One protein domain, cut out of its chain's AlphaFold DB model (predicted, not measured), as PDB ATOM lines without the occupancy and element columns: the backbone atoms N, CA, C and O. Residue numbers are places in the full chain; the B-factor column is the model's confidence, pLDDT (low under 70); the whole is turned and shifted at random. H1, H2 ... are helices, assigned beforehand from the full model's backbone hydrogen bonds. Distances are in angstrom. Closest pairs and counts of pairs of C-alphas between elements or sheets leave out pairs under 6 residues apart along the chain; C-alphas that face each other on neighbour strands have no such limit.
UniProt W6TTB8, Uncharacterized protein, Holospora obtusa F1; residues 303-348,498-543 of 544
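This is residues 303 to 348 and 498 to 543 of the 544 residues of an uncharacterized protein of Holospora obtusa F1 (UniProt W6TTB8). What shape does the backbone make? The long helix H2 and a second row, H5 followed nearly end to end by H6, run lengthwise in a loose slab, with H4 folded back along the other side of H5 and H1 crossing H5 at one end. At the opposite end residues 341 to 346, of which 345 and 346 belong to H3, stick out. What makes it up? The printed part has 92 residues with six named helices, H1 to H6 in chain order, and no named strand: all helix, loose, radius of gyration of the C-alphas 16.8 A, spans 51 by 29 by 21 A.

What is near the longest helix? H2, residues 317 to 336, is close to but not clearly touching H5, residues 514 to 527, with closest C-alphas Lys 325 and Thr 526 7.6 A apart. What touches? H1, residues 303 to 312, touches residues 515 to 519 of H5, about perpendicular at 88 degrees, with closest C-alphas Ser 309 and Lys 516 5.0 A apart. H1 and H2 only just touch, only at the corner, with 3 pairs of C-alphas within 8 A, the closest Phe 311 and Lys 317 at 6.3 A. And the others? H4, residues 499 to 508, is close to but not clearly touching H5, at a shallow tilt of 7 degrees, opposite ways, with closest C-alphas Trp 502 and Lys 524 7.4 A apart. H6, residues 530 to 541, meets H5 only through their link, and H3, residues 345 to 348, touches no helix. Are the backbones in order? Every O i to N i+4 pair is within hydrogen-bond range in H2, H4, H5 and H6, and 5 of 6 in H1; H3 is too short for one.

How long are the longer helices? H2 measures 28.4 A, H5 20.0 A and H6 17.0 A from first to last C-alpha. Where are the anchors? H1 begins at C-alpha 303 (36.064, 32.294, 242.671), and H6 ends at C-alpha 541 (17.479, 61.866, 227.708).

Where is the cut? Residues 349 to 497 are not printed, and C-alphas 348 and 498 are 30.6 A apart. Where is confidence low? The pLDDT is under 70 at residues 313, 315 to 316, 335 to 348 and 531 to 543.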
ATOM      1  N   GLU A 303      34.833  32.595 243.407       76.44
ATOM      2  CA  GLU A 303      36.064  32.294 242.671       76.44
ATOM      3  C   GLU A 303      36.431  33.388 241.646       76.44
ATOM      4  O   GLU A 303      37.602  33.720 241.473       76.44
ATOM      5  N   ASN A 304      35.424  34.004 241.018       74.31
ATOM      6  CA  ASN A 304      35.572  35.113 240.073       74.31
ATOM      7  C   ASN A 304      36.204  36.364 240.709       74.31
ATOM      8  O   ASN A 304      37.101  36.964 240.120       74.31
ATOM      9  N   PHE A 305      35.762  36.760 241.906       78.81
ATOM     10  CA  PHE A 305      36.295  37.937 242.599       78.81
ATOM     11  C   PHE A 305      37.715  37.673 243.110       78.81
ATOM     12  O   PHE A 305      38.614  38.494 242.922       78.81
ATOM     13  N   SER A 306      37.956  36.466 243.633       80.31
ATOM     14  CA  SER A 306      39.302  35.978 243.958       80.31
ATOM     15  C   SER A 306      40.236  36.033 242.734       80.31
ATOM     16  O   SER A 306      41.336  36.584 242.812       80.31
ATOM     17  N   LYS A 307      39.777  35.563 241.566       75.31
ATOM     18  CA  LYS A 307      40.516  35.623 240.294       75.31
ATOM     19  C   LYS A 307      40.826  37.056 239.852       75.31
ATOM     20  O   LYS A 307      41.966  37.312 239.475       75.31
ATOM     21  N   LEU A 308      39.888  38.003 239.968       75.19
ATOM     22  CA  LEU A 308      40.187  39.417 239.700       75.19
ATOM     23  C   LEU A 308      41.209  40.009 240.673       75.19
ATOM     24  O   LEU A 308      42.099  40.731 240.227       75.19
ATOM     25  N   SER A 309      41.126  39.699 241.972       78.56
ATOM     26  CA  SER A 309      42.042  40.268 242.976       78.56
ATOM     27  C   SER A 309      43.516  39.962 242.666       78.56
ATOM     28  O   SER A 309      44.374  40.816 242.863       78.56
ATOM     29  N   LYS A 310      43.796  38.803 242.051       75.56
ATOM     30  CA  LYS A 310      45.133  38.414 241.567       75.56
ATOM     31  C   LYS A 310      45.624  39.230 240.361       75.56
ATOM     32  O   LYS A 310      46.823  39.459 240.238       75.56
ATOM     33  N   PHE A 311      44.733  39.694 239.480       72.12
ATOM     34  CA  PHE A 311      45.095  40.667 238.433       72.12
ATOM     35  C   PHE A 311      45.286  42.070 239.005       72.12
ATOM     36  O   PHE A 311      46.120  42.830 238.518       72.12
ATOM     37  N   PHE A 312      44.560  42.391 240.072       73.12
ATOM     38  CA  PHE A 312      44.661  43.663 240.776       73.12
ATOM     39  C   PHE A 312      45.989  43.866 241.519       73.12
ATOM     40  O   PHE A 312      46.364  45.005 241.790       73.12
ATOM     41  N   SER A 313      46.715  42.779 241.791       69.88
ATOM     42  CA  SER A 313      48.092  42.771 242.296       69.88
ATOM     43  C   SER A 313      49.157  42.579 241.202       69.88
ATOM     44  O   SER A 313      50.327  42.385 241.517       69.88
ATOM     45  N   SER A 314      48.778  42.577 239.918       72.06
ATOM     46  CA  SER A 314      49.718  42.425 238.794       72.06
ATOM     47  C   SER A 314      50.227  43.782 238.275       72.06
ATOM     48  O   SER A 314      49.523  44.783 238.420       72.06
ATOM     49  N   PRO A 315      51.385  43.841 237.584       67.44
ATOM     50  CA  PRO A 315      51.851  45.065 236.917       67.44
ATOM     51  C   PRO A 315      50.842  45.648 235.912       67.44
ATOM     52  O   PRO A 315      50.839  46.848 235.661       67.44
ATOM     53  N   SER A 316      49.937  44.823 235.376       67.31
ATOM     54  CA  SER A 316      48.894  45.234 234.431       67.31
ATOM     55  C   SER A 316      47.635  45.817 235.101       67.31
ATOM     56  O   SER A 316      46.612  45.977 234.433       67.31
ATOM     57  N   LYS A 317      47.682  46.138 236.406       77.56
ATOM     58  CA  LYS A 317      46.565  46.693 237.202       77.56
ATOM     59  C   LYS A 317      45.902  47.909 236.548       77.56
ATOM     60  O   LYS A 317      44.680  47.950 236.462       77.56
ATOM     61  N   GLU A 318      46.669  48.878 236.057       81.00
ATOM     62  CA  GLU A 318      46.117  50.118 235.479       81.00
ATOM     63  C   GLU A 318      45.368  49.861 234.163       81.00
ATOM     64  O   GLU A 318      44.237  50.313 233.974       81.00
ATOM     65  N   ILE A 319      45.965  49.048 233.286       72.69
ATOM     66  CA  ILE A 319      45.356  48.561 232.039       72.69
ATOM     67  C   ILE A 319      44.044  47.828 232.342       72.69
ATOM     68  O   ILE A 319      43.034  48.038 231.666       72.69
ATOM     69  N   PHE A 320      44.064  46.977 233.370       76.88
ATOM     70  CA  PHE A 320      42.895  46.250 233.840       76.88
ATOM     71  C   PHE A 320      41.786  47.208 234.307       76.88
ATOM     72  O   PHE A 320      40.640  47.081 233.874       76.88
ATOM     73  N   GLN A 321      42.131  48.171 235.165       82.31
ATOM     74  CA  GLN A 321      41.205  49.129 235.769       82.31
ATOM     75  C   GLN A 321      40.495  49.994 234.721       82.31
ATOM     76  O   GLN A 321      39.270  50.108 234.756       82.31
ATOM     77  N   ASP A 322      41.240  50.574 233.773       84.06
ATOM     78  CA  ASP A 322      40.689  51.426 232.711       84.06
ATOM     79  C   ASP A 322      39.671  50.669 231.841       84.06
ATOM     80  O   ASP A 322      38.550  51.135 231.615       84.06
ATOM     81  N   LEU A 323      40.031  49.463 231.397       78.75
ATOM     82  CA  LEU A 323      39.179  48.656 230.526       78.75
ATOM     83  C   LEU A 323      37.972  48.067 231.265       78.75
ATOM     84  O   LEU A 323      36.866  48.101 230.727       78.75
ATOM     85  N   PHE A 324      38.136  47.598 232.508       80.44
ATOM     86  CA  PHE A 324      37.010  47.137 233.328       80.44
ATOM     87  C   PHE A 324      36.012  48.271 233.596       80.44
ATOM     88  O   PHE A 324      34.809  48.094 233.404       80.44
ATOM     89  N   LYS A 325      36.504  49.464 233.954       85.44
ATOM     90  CA  LYS A 325      35.675  50.659 234.159       85.44
ATOM     91  C   LYS A 325      34.849  50.995 232.917       85.44
ATOM     92  O   LYS A 325      33.635  51.158 233.017       85.44
ATOM     93  N   LYS A 326      35.486  51.057 231.742       83.62
ATOM     94  CA  LYS A 326      34.790  51.314 230.471       83.62
ATOM     95  C   LYS A 326      33.762  50.223 230.145       83.62
ATOM     96  O   LYS A 326      32.665  50.547 229.699       83.62
ATOM     97  N   TYR A 327      34.074  48.955 230.419       82.00
ATOM     98  CA  TYR A 327      33.152  47.839 230.196       82.00
ATOM     99  C   TYR A 327      31.882  47.931 231.052       82.00
ATOM    100  O   TYR A 327      30.780  47.808 230.516       82.00
ATOM    101  N   VAL A 328      32.018  48.187 232.361       79.38
ATOM    102  CA  VAL A 328      30.868  48.351 233.272       79.38
ATOM    103  C   VAL A 328      29.975  49.501 232.797       79.38
ATOM    104  O   VAL A 328      28.762  49.327 232.702       79.38
ATOM    105  N   ILE A 329      30.566  50.637 232.406       81.00
ATOM    106  CA  ILE A 329      29.824  51.793 231.875       81.00
ATOM    107  C   ILE A 329      29.054  51.418 230.597       81.00
ATOM    108  O   ILE A 329      27.870  51.729 230.488       81.00
ATOM    109  N   LEU A 330      29.662  50.708 229.642       78.56
ATOM    110  CA  LEU A 330      28.949  50.259 228.434       78.56
ATOM    111  C   LEU A 330      27.828  49.257 228.751       78.56
ATOM    112  O   LEU A 330      26.766  49.313 228.133       78.56
ATOM    113  N   LYS A 331      28.017  48.375 229.741       76.44
ATOM    114  CA  LYS A 331      26.965  47.458 230.207       76.44
ATOM    115  C   LYS A 331      25.799  48.188 230.865       76.44
ATOM    116  O   LYS A 331      24.660  47.806 230.613       76.44
ATOM    117  N   MET A 332      26.059  49.254 231.626       71.56
ATOM    118  CA  MET A 332      25.004  50.140 232.128       71.56
ATOM    119  C   MET A 332      24.205  50.752 230.985       71.56
ATOM    120  O   MET A 332      22.983  50.664 231.010       71.56
ATOM    121  N   LYS A 333      24.886  51.301 229.967       72.69
ATOM    122  CA  LYS A 333      24.230  51.885 228.789       72.69
ATOM    123  C   LYS A 333      23.322  50.869 228.100       72.69
ATOM    124  O   LYS A 333      22.148  51.151 227.910       72.69
ATOM    125  N   VAL A 334      23.819  49.661 227.813       71.62
ATOM    126  CA  VAL A 334      23.010  48.575 227.219       71.62
ATOM    127  C   VAL A 334      21.810  48.189 228.095       71.62
ATOM    128  O   VAL A 334      20.750  47.893 227.556       71.62
ATOM    129  N   GLY A 335      21.958  48.183 229.423       60.84
ATOM    130  CA  GLY A 335      20.871  47.867 230.355       60.84
ATOM    131  C   GLY A 335      19.863  48.999 230.593       60.84
ATOM    132  O   GLY A 335      18.776  48.721 231.085       60.84
ATOM    133  N   HIS A 336      20.208  50.250 230.268       60.41
ATOM    134  CA  HIS A 336      19.350  51.425 230.472       60.41
ATOM    135  C   HIS A 336      18.409  51.732 229.309       60.41
ATOM    136  O   HIS A 336      17.399  52.393 229.527       60.41
ATOM    137  N   TYR A 337      18.685  51.244 228.097       57.50
ATOM    138  CA  TYR A 337      17.727  51.360 226.997       57.50
ATOM    139  C   TYR A 337      16.552  50.406 227.214       57.50
ATOM    140  O   TYR A 337      16.535  49.277 226.716       57.50
ATOM    141  N   VAL A 338      15.542  50.890 227.943       54.41
ATOM    142  CA  VAL A 338      14.192  50.332 227.893       54.41
ATOM    143  C   VAL A 338      13.716  50.494 226.456       54.41
ATOM    144  O   VAL A 338      13.411  51.599 226.011       54.41
ATOM    145  N   LEU A 339      13.712  49.387 225.712       56.91
ATOM    146  CA  LEU A 339      13.267  49.380 224.328       56.91
ATOM    147  C   LEU A 339      11.820  49.876 224.267       56.91
ATOM    148  O   LEU A 339      10.913  49.238 224.805       56.91
ATOM    149  N   ALA A 340      11.622  51.009 223.597       54.28
ATOM    150  CA  ALA A 340      10.308  51.560 223.314       54.28
ATOM    151  C   ALA A 340       9.425  50.526 222.579       54.28
ATOM    152  O   ALA A 340       9.940  49.573 221.989       54.28
ATOM    153  N   PRO A 341       8.089  50.687 222.559       56.75
ATOM    154  CA  PRO A 341       7.223  49.791 221.804       56.75
ATOM    155  C   PRO A 341       7.679  49.663 220.343       56.75
ATOM    156  O   PRO A 341       7.991  50.662 219.679       56.75
ATOM    157  N   SER A 342       7.721  48.422 219.852       49.41
ATOM    158  CA  SER A 342       8.155  48.097 218.492       49.41
ATOM    159  C   SER A 342       7.304  48.849 217.468       49.41
ATOM    160  O   SER A 342       6.079  48.725 217.485       49.41
ATOM    161  N   GLY A 343       7.948  49.599 216.572       55.84
ATOM    162  CA  GLY A 343       7.269  50.454 215.590       55.84
ATOM    163  C   GLY A 343       7.190  51.937 215.974       55.84
ATOM    164  O   GLY A 343       6.657  52.726 215.201       55.84
ATOM    165  N   SER A 344       7.728  52.348 217.128       64.69
ATOM    166  CA  SER A 344       7.971  53.772 217.405       64.69
ATOM    167  C   SER A 344       9.274  54.264 216.742       64.69
ATOM    168  O   SER A 344      10.250  53.515 216.709       64.69
ATOM    169  N   PRO A 345       9.367  55.532 216.288       63.28
ATOM    170  CA  PRO A 345      10.620  56.095 215.756       63.28
ATOM    171  C   PRO A 345      11.774  56.112 216.775       63.28
ATOM    172  O   PRO A 345      12.947  56.118 216.407       63.28
ATOM    173  N   LEU A 346      11.447  56.108 218.071       64.62
ATOM    174  CA  LEU A 346      12.423  56.006 219.156       64.62
ATOM    175  C   LEU A 346      13.020  54.595 219.257       64.62
ATOM    176  O   LEU A 346      14.210  54.475 219.539       64.62
ATOM    177  N   TYR A 347      12.245  53.542 218.968       69.62
ATOM    178  CA  TYR A 347      12.711  52.153 219.035       69.62
ATOM    179  C   TYR A 347      13.921  51.903 218.130       69.62
ATOM    180  O   TYR A 347      14.927  51.376 218.596       69.62
ATOM    181  N   GLU A 348      13.874  52.326 216.864       69.81
ATOM    182  CA  GLU A 348      14.974  52.098 215.912       69.81
ATOM    183  C   GLU A 348      16.271  52.788 216.368       69.81
ATOM    184  O   GLU A 348      17.330  52.161 216.415       69.81
ATOM    185  N   ASN A 498      22.292  49.894 245.237       72.88
ATOM    186  CA  ASN A 498      21.820  51.176 245.763       72.88
ATOM    187  C   ASN A 498      22.718  51.703 246.912       72.88
ATOM    188  O   ASN A 498      23.680  51.056 247.329       72.88
ATOM    189  N   LYS A 499      22.419  52.896 247.456       72.25
ATOM    190  CA  LYS A 499      23.205  53.510 248.552       72.25
ATOM    191  C   LYS A 499      23.338  52.630 249.808       72.25
ATOM    192  O   LYS A 499      24.399  52.650 250.432       72.25
ATOM    193  N   GLU A 500      22.301  51.881 250.177       72.50
ATOM    194  CA  GLU A 500      22.310  50.969 251.330       72.50
ATOM    195  C   GLU A 500      23.181  49.734 251.043       72.50
ATOM    196  O   GLU A 500      23.980  49.320 251.889       72.50
ATOM    197  N   ASP A 501      23.126  49.215 249.815       79.69
ATOM    198  CA  ASP A 501      23.958  48.092 249.369       79.69
ATOM    199  C   ASP A 501      25.457  48.433 249.393       79.69
ATOM    200  O   ASP A 501      26.283  47.585 249.723       79.69
ATOM    201  N   TRP A 502      25.834  49.686 249.116       81.81
ATOM    202  CA  TRP A 502      27.224  50.150 249.224       81.81
ATOM    203  C   TRP A 502      27.729  50.265 250.673       81.81
ATOM    204  O   TRP A 502      28.931  50.092 250.933       81.81
ATOM    205  N   ALA A 503      26.840  50.513 251.637       78.69
ATOM    206  CA  ALA A 503      27.179  50.417 253.055       78.69
ATOM    207  C   ALA A 503      27.416  48.949 253.450       78.69
ATOM    208  O   ALA A 503      28.421  48.634 254.090       78.69
ATOM    209  N   LEU A 504      26.555  48.042 252.981       78.19
ATOM    210  CA  LEU A 504      26.680  46.600 253.195       78.19
ATOM    211  C   LEU A 504      27.926  45.998 252.520       78.19
ATOM    212  O   LEU A 504      28.629  45.207 253.146       78.19
ATOM    213  N   TRP A 505      28.255  46.423 251.295       83.00
ATOM    214  CA  TRP A 505      29.515  46.111 250.607       83.00
ATOM    215  C   TRP A 505      30.704  46.417 251.515       83.00
ATOM    216  O   TRP A 505      31.510  45.539 251.795       83.00
ATOM    217  N   SER A 506      30.747  47.634 252.068       81.31
ATOM    218  CA  SER A 506      31.835  48.093 252.942       81.31
ATOM    219  C   SER A 506      31.994  47.241 254.210       81.31
ATOM    220  O   SER A 506      33.115  47.038 254.671       81.31
ATOM    221  N   GLN A 507      30.889  46.737 254.772       78.50
ATOM    222  CA  GLN A 507      30.912  45.829 255.924       78.50
ATOM    223  C   GLN A 507      31.443  44.443 255.536       78.50
ATOM    224  O   GLN A 507      32.318  43.905 256.213       78.50
ATOM    225  N   LEU A 508      30.948  43.876 254.432       77.44
ATOM    226  CA  LEU A 508      31.340  42.546 253.957       77.44
ATOM    227  C   LEU A 508      32.796  42.504 253.465       77.44
ATOM    228  O   LEU A 508      33.453  41.472 253.587       77.44
ATOM    229  N   THR A 509      33.334  43.616 252.954       81.06
ATOM    230  CA  THR A 509      34.706  43.681 252.426       81.06
ATOM    231  C   THR A 509      35.763  44.037 253.475       81.06
ATOM    232  O   THR A 509      36.958  43.941 253.194       81.06
ATOM    233  N   ALA A 510      35.363  44.431 254.690       79.81
ATOM    234  CA  ALA A 510      36.272  44.923 255.730       79.81
ATOM    235  C   ALA A 510      37.336  43.895 256.169       79.81
ATOM    236  O   ALA A 510      38.471  44.278 256.478       79.81
ATOM    237  N   HIS A 511      36.966  42.611 256.164       76.44
ATOM    238  CA  HIS A 511      37.758  41.476 256.658       76.44
ATOM    239  C   HIS A 511      38.465  40.671 255.553       76.44
ATOM    240  O   HIS A 511      38.995  39.598 255.827       76.44
ATOM    241  N   LEU A 512      38.451  41.148 254.305       82.00
ATOM    242  CA  LEU A 512      39.094  40.452 253.191       82.00
ATOM    243  C   LEU A 512      40.620  40.585 253.219       82.00
ATOM    244  O   LEU A 512      41.156  41.599 253.671       82.00
ATOM    245  N   ASP A 513      41.289  39.587 252.636       82.31
ATOM    246  CA  ASP A 513      42.721  39.624 252.322       82.31
ATOM    247  C   ASP A 513      43.079  40.885 251.517       82.31
ATOM    248  O   ASP A 513      42.294  41.333 250.677       82.31
ATOM    249  N   GLU A 514      44.288  41.410 251.710       80.12
ATOM    250  CA  GLU A 514      44.752  42.707 251.191       80.12
ATOM    251  C   GLU A 514      44.414  42.943 249.703       80.12
ATOM    252  O   GLU A 514      43.671  43.865 249.379       80.12
ATOM    253  N   ASN A 515      44.795  42.028 248.802       80.62
ATOM    254  CA  ASN A 515      44.495  42.139 247.362       80.62
ATOM    255  C   ASN A 515      42.986  42.175 247.029       80.62
ATOM    256  O   ASN A 515      42.566  42.814 246.059       80.62
ATOM    257  N   LYS A 516      42.152  41.462 247.798       83.50
ATOM    258  CA  LYS A 516      40.687  41.451 247.625       83.50
ATOM    259  C   LYS A 516      40.067  42.732 248.178       83.50
ATOM    260  O   LYS A 516      39.117  43.248 247.592       83.50
ATOM    261  N   LYS A 517      40.609  43.241 249.285       86.19
ATOM    262  CA  LYS A 517      40.208  44.494 249.927       86.19
ATOM    263  C   LYS A 517      40.538  45.703 249.049       86.19
ATOM    264  O   LYS A 517      39.671  46.547 248.852       86.19
ATOM    265  N   ASP A 518      41.709  45.720 248.421       86.25
ATOM    266  CA  ASP A 518      42.107  46.723 247.425       86.25
ATOM    267  C   ASP A 518      41.166  46.756 246.216       86.25
ATOM    268  O   ASP A 518      40.703  47.824 245.809       86.25
ATOM    269  N   LEU A 519      40.839  45.585 245.654       87.06
ATOM    270  CA  LEU A 519      39.859  45.476 244.571       87.06
ATOM    271  C   LEU A 519      38.476  45.977 245.017       87.06
ATOM    272  O   LEU A 519      37.821  46.716 244.283       87.06
ATOM    273  N   ALA A 520      38.031  45.594 246.216       87.00
ATOM    274  CA  ALA A 520      36.743  46.001 246.771       87.00
ATOM    275  C   ALA A 520      36.638  47.514 247.015       87.00
ATOM    276  O   ALA A 520      35.596  48.108 246.718       87.00
ATOM    277  N   ASN A 521      37.703  48.125 247.538       89.44
ATOM    278  CA  ASN A 521      37.799  49.564 247.767       89.44
ATOM    279  C   ASN A 521      37.786  50.316 246.435       89.44
ATOM    280  O   ASN A 521      36.949  51.195 246.249       89.44
ATOM    281  N   TRP A 522      38.614  49.906 245.467       89.88
ATOM    282  CA  TRP A 522      38.643  50.545 244.152       89.88
ATOM    283  C   TRP A 522      37.316  50.424 243.393       89.88
ATOM    284  O   TRP A 522      36.891  51.391 242.761       89.88
ATOM    285  N   ILE A 523      36.629  49.273 243.458       87.25
ATOM    286  CA  ILE A 523      35.282  49.119 242.881       87.25
ATOM    287  C   ILE A 523      34.331  50.146 243.504       87.25
ATOM    288  O   ILE A 523      33.639  50.860 242.777       87.25
ATOM    289  N   LYS A 524      34.329  50.267 244.836       86.12
ATOM    290  CA  LYS A 524      33.503  51.253 245.536       86.12
ATOM    291  C   LYS A 524      33.862  52.678 245.110       86.12
ATOM    292  O   LYS A 524      32.987  53.395 244.653       86.12
ATOM    293  N   GLU A 525      35.124  53.082 245.185       87.62
ATOM    294  CA  GLU A 525      35.584  54.431 244.807       87.62
ATOM    295  C   GLU A 525      35.328  54.775 243.330       87.62
ATOM    296  O   GLU A 525      35.101  55.934 242.982       87.62
ATOM    297  N   THR A 526      35.339  53.774 242.446       86.19
ATOM    298  CA  THR A 526      35.131  53.970 241.004       86.19
ATOM    299  C   THR A 526      33.662  54.145 240.635       86.19
ATOM    300  O   THR A 526      33.377  54.909 239.709       86.19
ATOM    301  N   PHE A 527      32.742  53.449 241.313       83.19
ATOM    302  CA  PHE A 527      31.329  53.373 240.915       83.19
ATOM    303  C   PHE A 527      30.350  54.009 241.916       83.19
ATOM    304  O   PHE A 527      29.281  54.459 241.506       83.19
ATOM    305  N   TYR A 528      30.692  54.121 243.201       82.38
ATOM    306  CA  TYR A 528      29.867  54.833 244.181       82.38
ATOM    307  C   TYR A 528      29.660  56.297 243.757       82.38
ATOM    308  O   TYR A 528      30.595  56.964 243.317       82.38
ATOM    309  N   GLY A 529      28.420  56.788 243.837       70.06
ATOM    310  CA  GLY A 529      28.014  58.093 243.295       70.06
ATOM    311  C   GLY A 529      27.900  58.109 241.765       70.06
ATOM    312  O   GLY A 529      26.846  58.455 241.242       70.06
ATOM    313  N   LYS A 530      28.920  57.632 241.040       70.75
ATOM    314  CA  LYS A 530      28.934  57.631 239.562       70.75
ATOM    315  C   LYS A 530      27.852  56.765 238.933       70.75
ATOM    316  O   LYS A 530      27.399  57.073 237.837       70.75
ATOM    317  N   LEU A 531      27.413  55.702 239.613       66.81
ATOM    318  CA  LEU A 531      26.232  54.957 239.176       66.81
ATOM    319  C   LEU A 531      24.991  55.856 239.138       66.81
ATOM    320  O   LEU A 531      24.266  55.812 238.153       66.81
ATOM    321  N   GLU A 532      24.769  56.692 240.157       65.75
ATOM    322  CA  GLU A 532      23.617  57.600 240.196       65.75
ATOM    323  C   GLU A 532      23.745  58.722 239.162       65.75
ATOM    324  O   GLU A 532      22.758  59.044 238.510       65.75
ATOM    325  N   GLU A 533      24.943  59.284 238.964       69.56
ATOM    326  CA  GLU A 533      25.210  60.272 237.904       69.56
ATOM    327  C   GLU A 533      24.833  59.707 236.526       69.56
ATOM    328  O   GLU A 533      23.969  60.257 235.848       69.56
ATOM    329  N   ILE A 534      25.390  58.545 236.167       64.06
ATOM    330  CA  ILE A 534      25.137  57.868 234.887       64.06
ATOM    331  C   ILE A 534      23.654  57.479 234.742       64.06
ATOM    332  O   ILE A 534      23.070  57.656 233.676       64.06
ATOM    333  N   GLN A 535      23.009  56.973 235.800       61.12
ATOM    334  CA  GLN A 535      21.574  56.647 235.787       61.12
ATOM    335  C   GLN A 535      20.688  57.893 235.607       61.12
ATOM    336  O   GLN A 535      19.630  57.815 234.982       61.12
ATOM    337  N   ASN A 536      21.093  59.043 236.151       64.50
ATOM    338  CA  ASN A 536      20.329  60.288 236.064       64.50
ATOM    339  C   ASN A 536      20.547  61.028 234.734       64.50
ATOM    340  O   ASN A 536      19.595  61.628 234.240       64.50
ATOM    341  N   GLU A 537      21.730  60.928 234.115       62.34
ATOM    342  CA  GLU A 537      21.964  61.390 232.734       62.34
ATOM    343  C   GLU A 537      20.949  60.761 231.760       62.34
ATOM    344  O   GLU A 537      20.353  61.465 230.947       62.34
ATOM    345  N   PHE A 538      20.663  59.458 231.890       54.94
ATOM    346  CA  PHE A 538      19.699  58.779 231.011       54.94
ATOM    347  C   PHE A 538      18.235  59.130 231.283       54.94
ATOM    348  O   PHE A 538      17.465  59.233 230.333       54.94
ATOM    349  N   LYS A 539      17.847  59.409 232.535       52.12
ATOM    350  CA  LYS A 539      16.490  59.909 232.843       52.12
ATOM    351  C   LYS A 539      16.210  61.286 232.235       52.12
ATOM    352  O   LYS A 539      15.052  61.639 232.050       52.12
ATOM    353  N   LEU A 540      17.251  62.071 231.947       43.69
ATOM    354  CA  LEU A 540      17.126  63.366 231.275       43.69
ATOM    355  C   LEU A 540      17.030  63.219 229.744       43.69
ATOM    356  O   LEU A 540      16.324  64.012 229.126       43.69
ATOM    357  N   GLU A 541      17.653  62.194 229.141       46.84
ATOM    358  CA  GLU A 541      17.479  61.866 227.708       46.84
ATOM    359  C   GLU A 541      16.064  61.340 227.368       46.84
ATOM    360  O   GLU A 541      15.684  61.377 226.202       46.84
ATOM    361  N   GLU A 542      15.269  60.864 228.337       42.53
ATOM    362  CA  GLU A 542      13.881  60.404 228.109       42.53
ATOM    363  C   GLU A 542      12.826  61.533 228.121       42.53
ATOM    364  O   GLU A 542      11.665  61.295 227.791       42.53
ATOM    365  N   VAL A 543      13.208  62.754 228.516       38.81
ATOM    366  CA  VAL A 543      12.294  63.902 228.710       38.81
ATOM    367  C   VAL A 543      12.437  64.961 227.593       38.81
ATOM    368  O   VAL A 543      11.708  65.954 227.593       38.81
TER     369      VAL A 543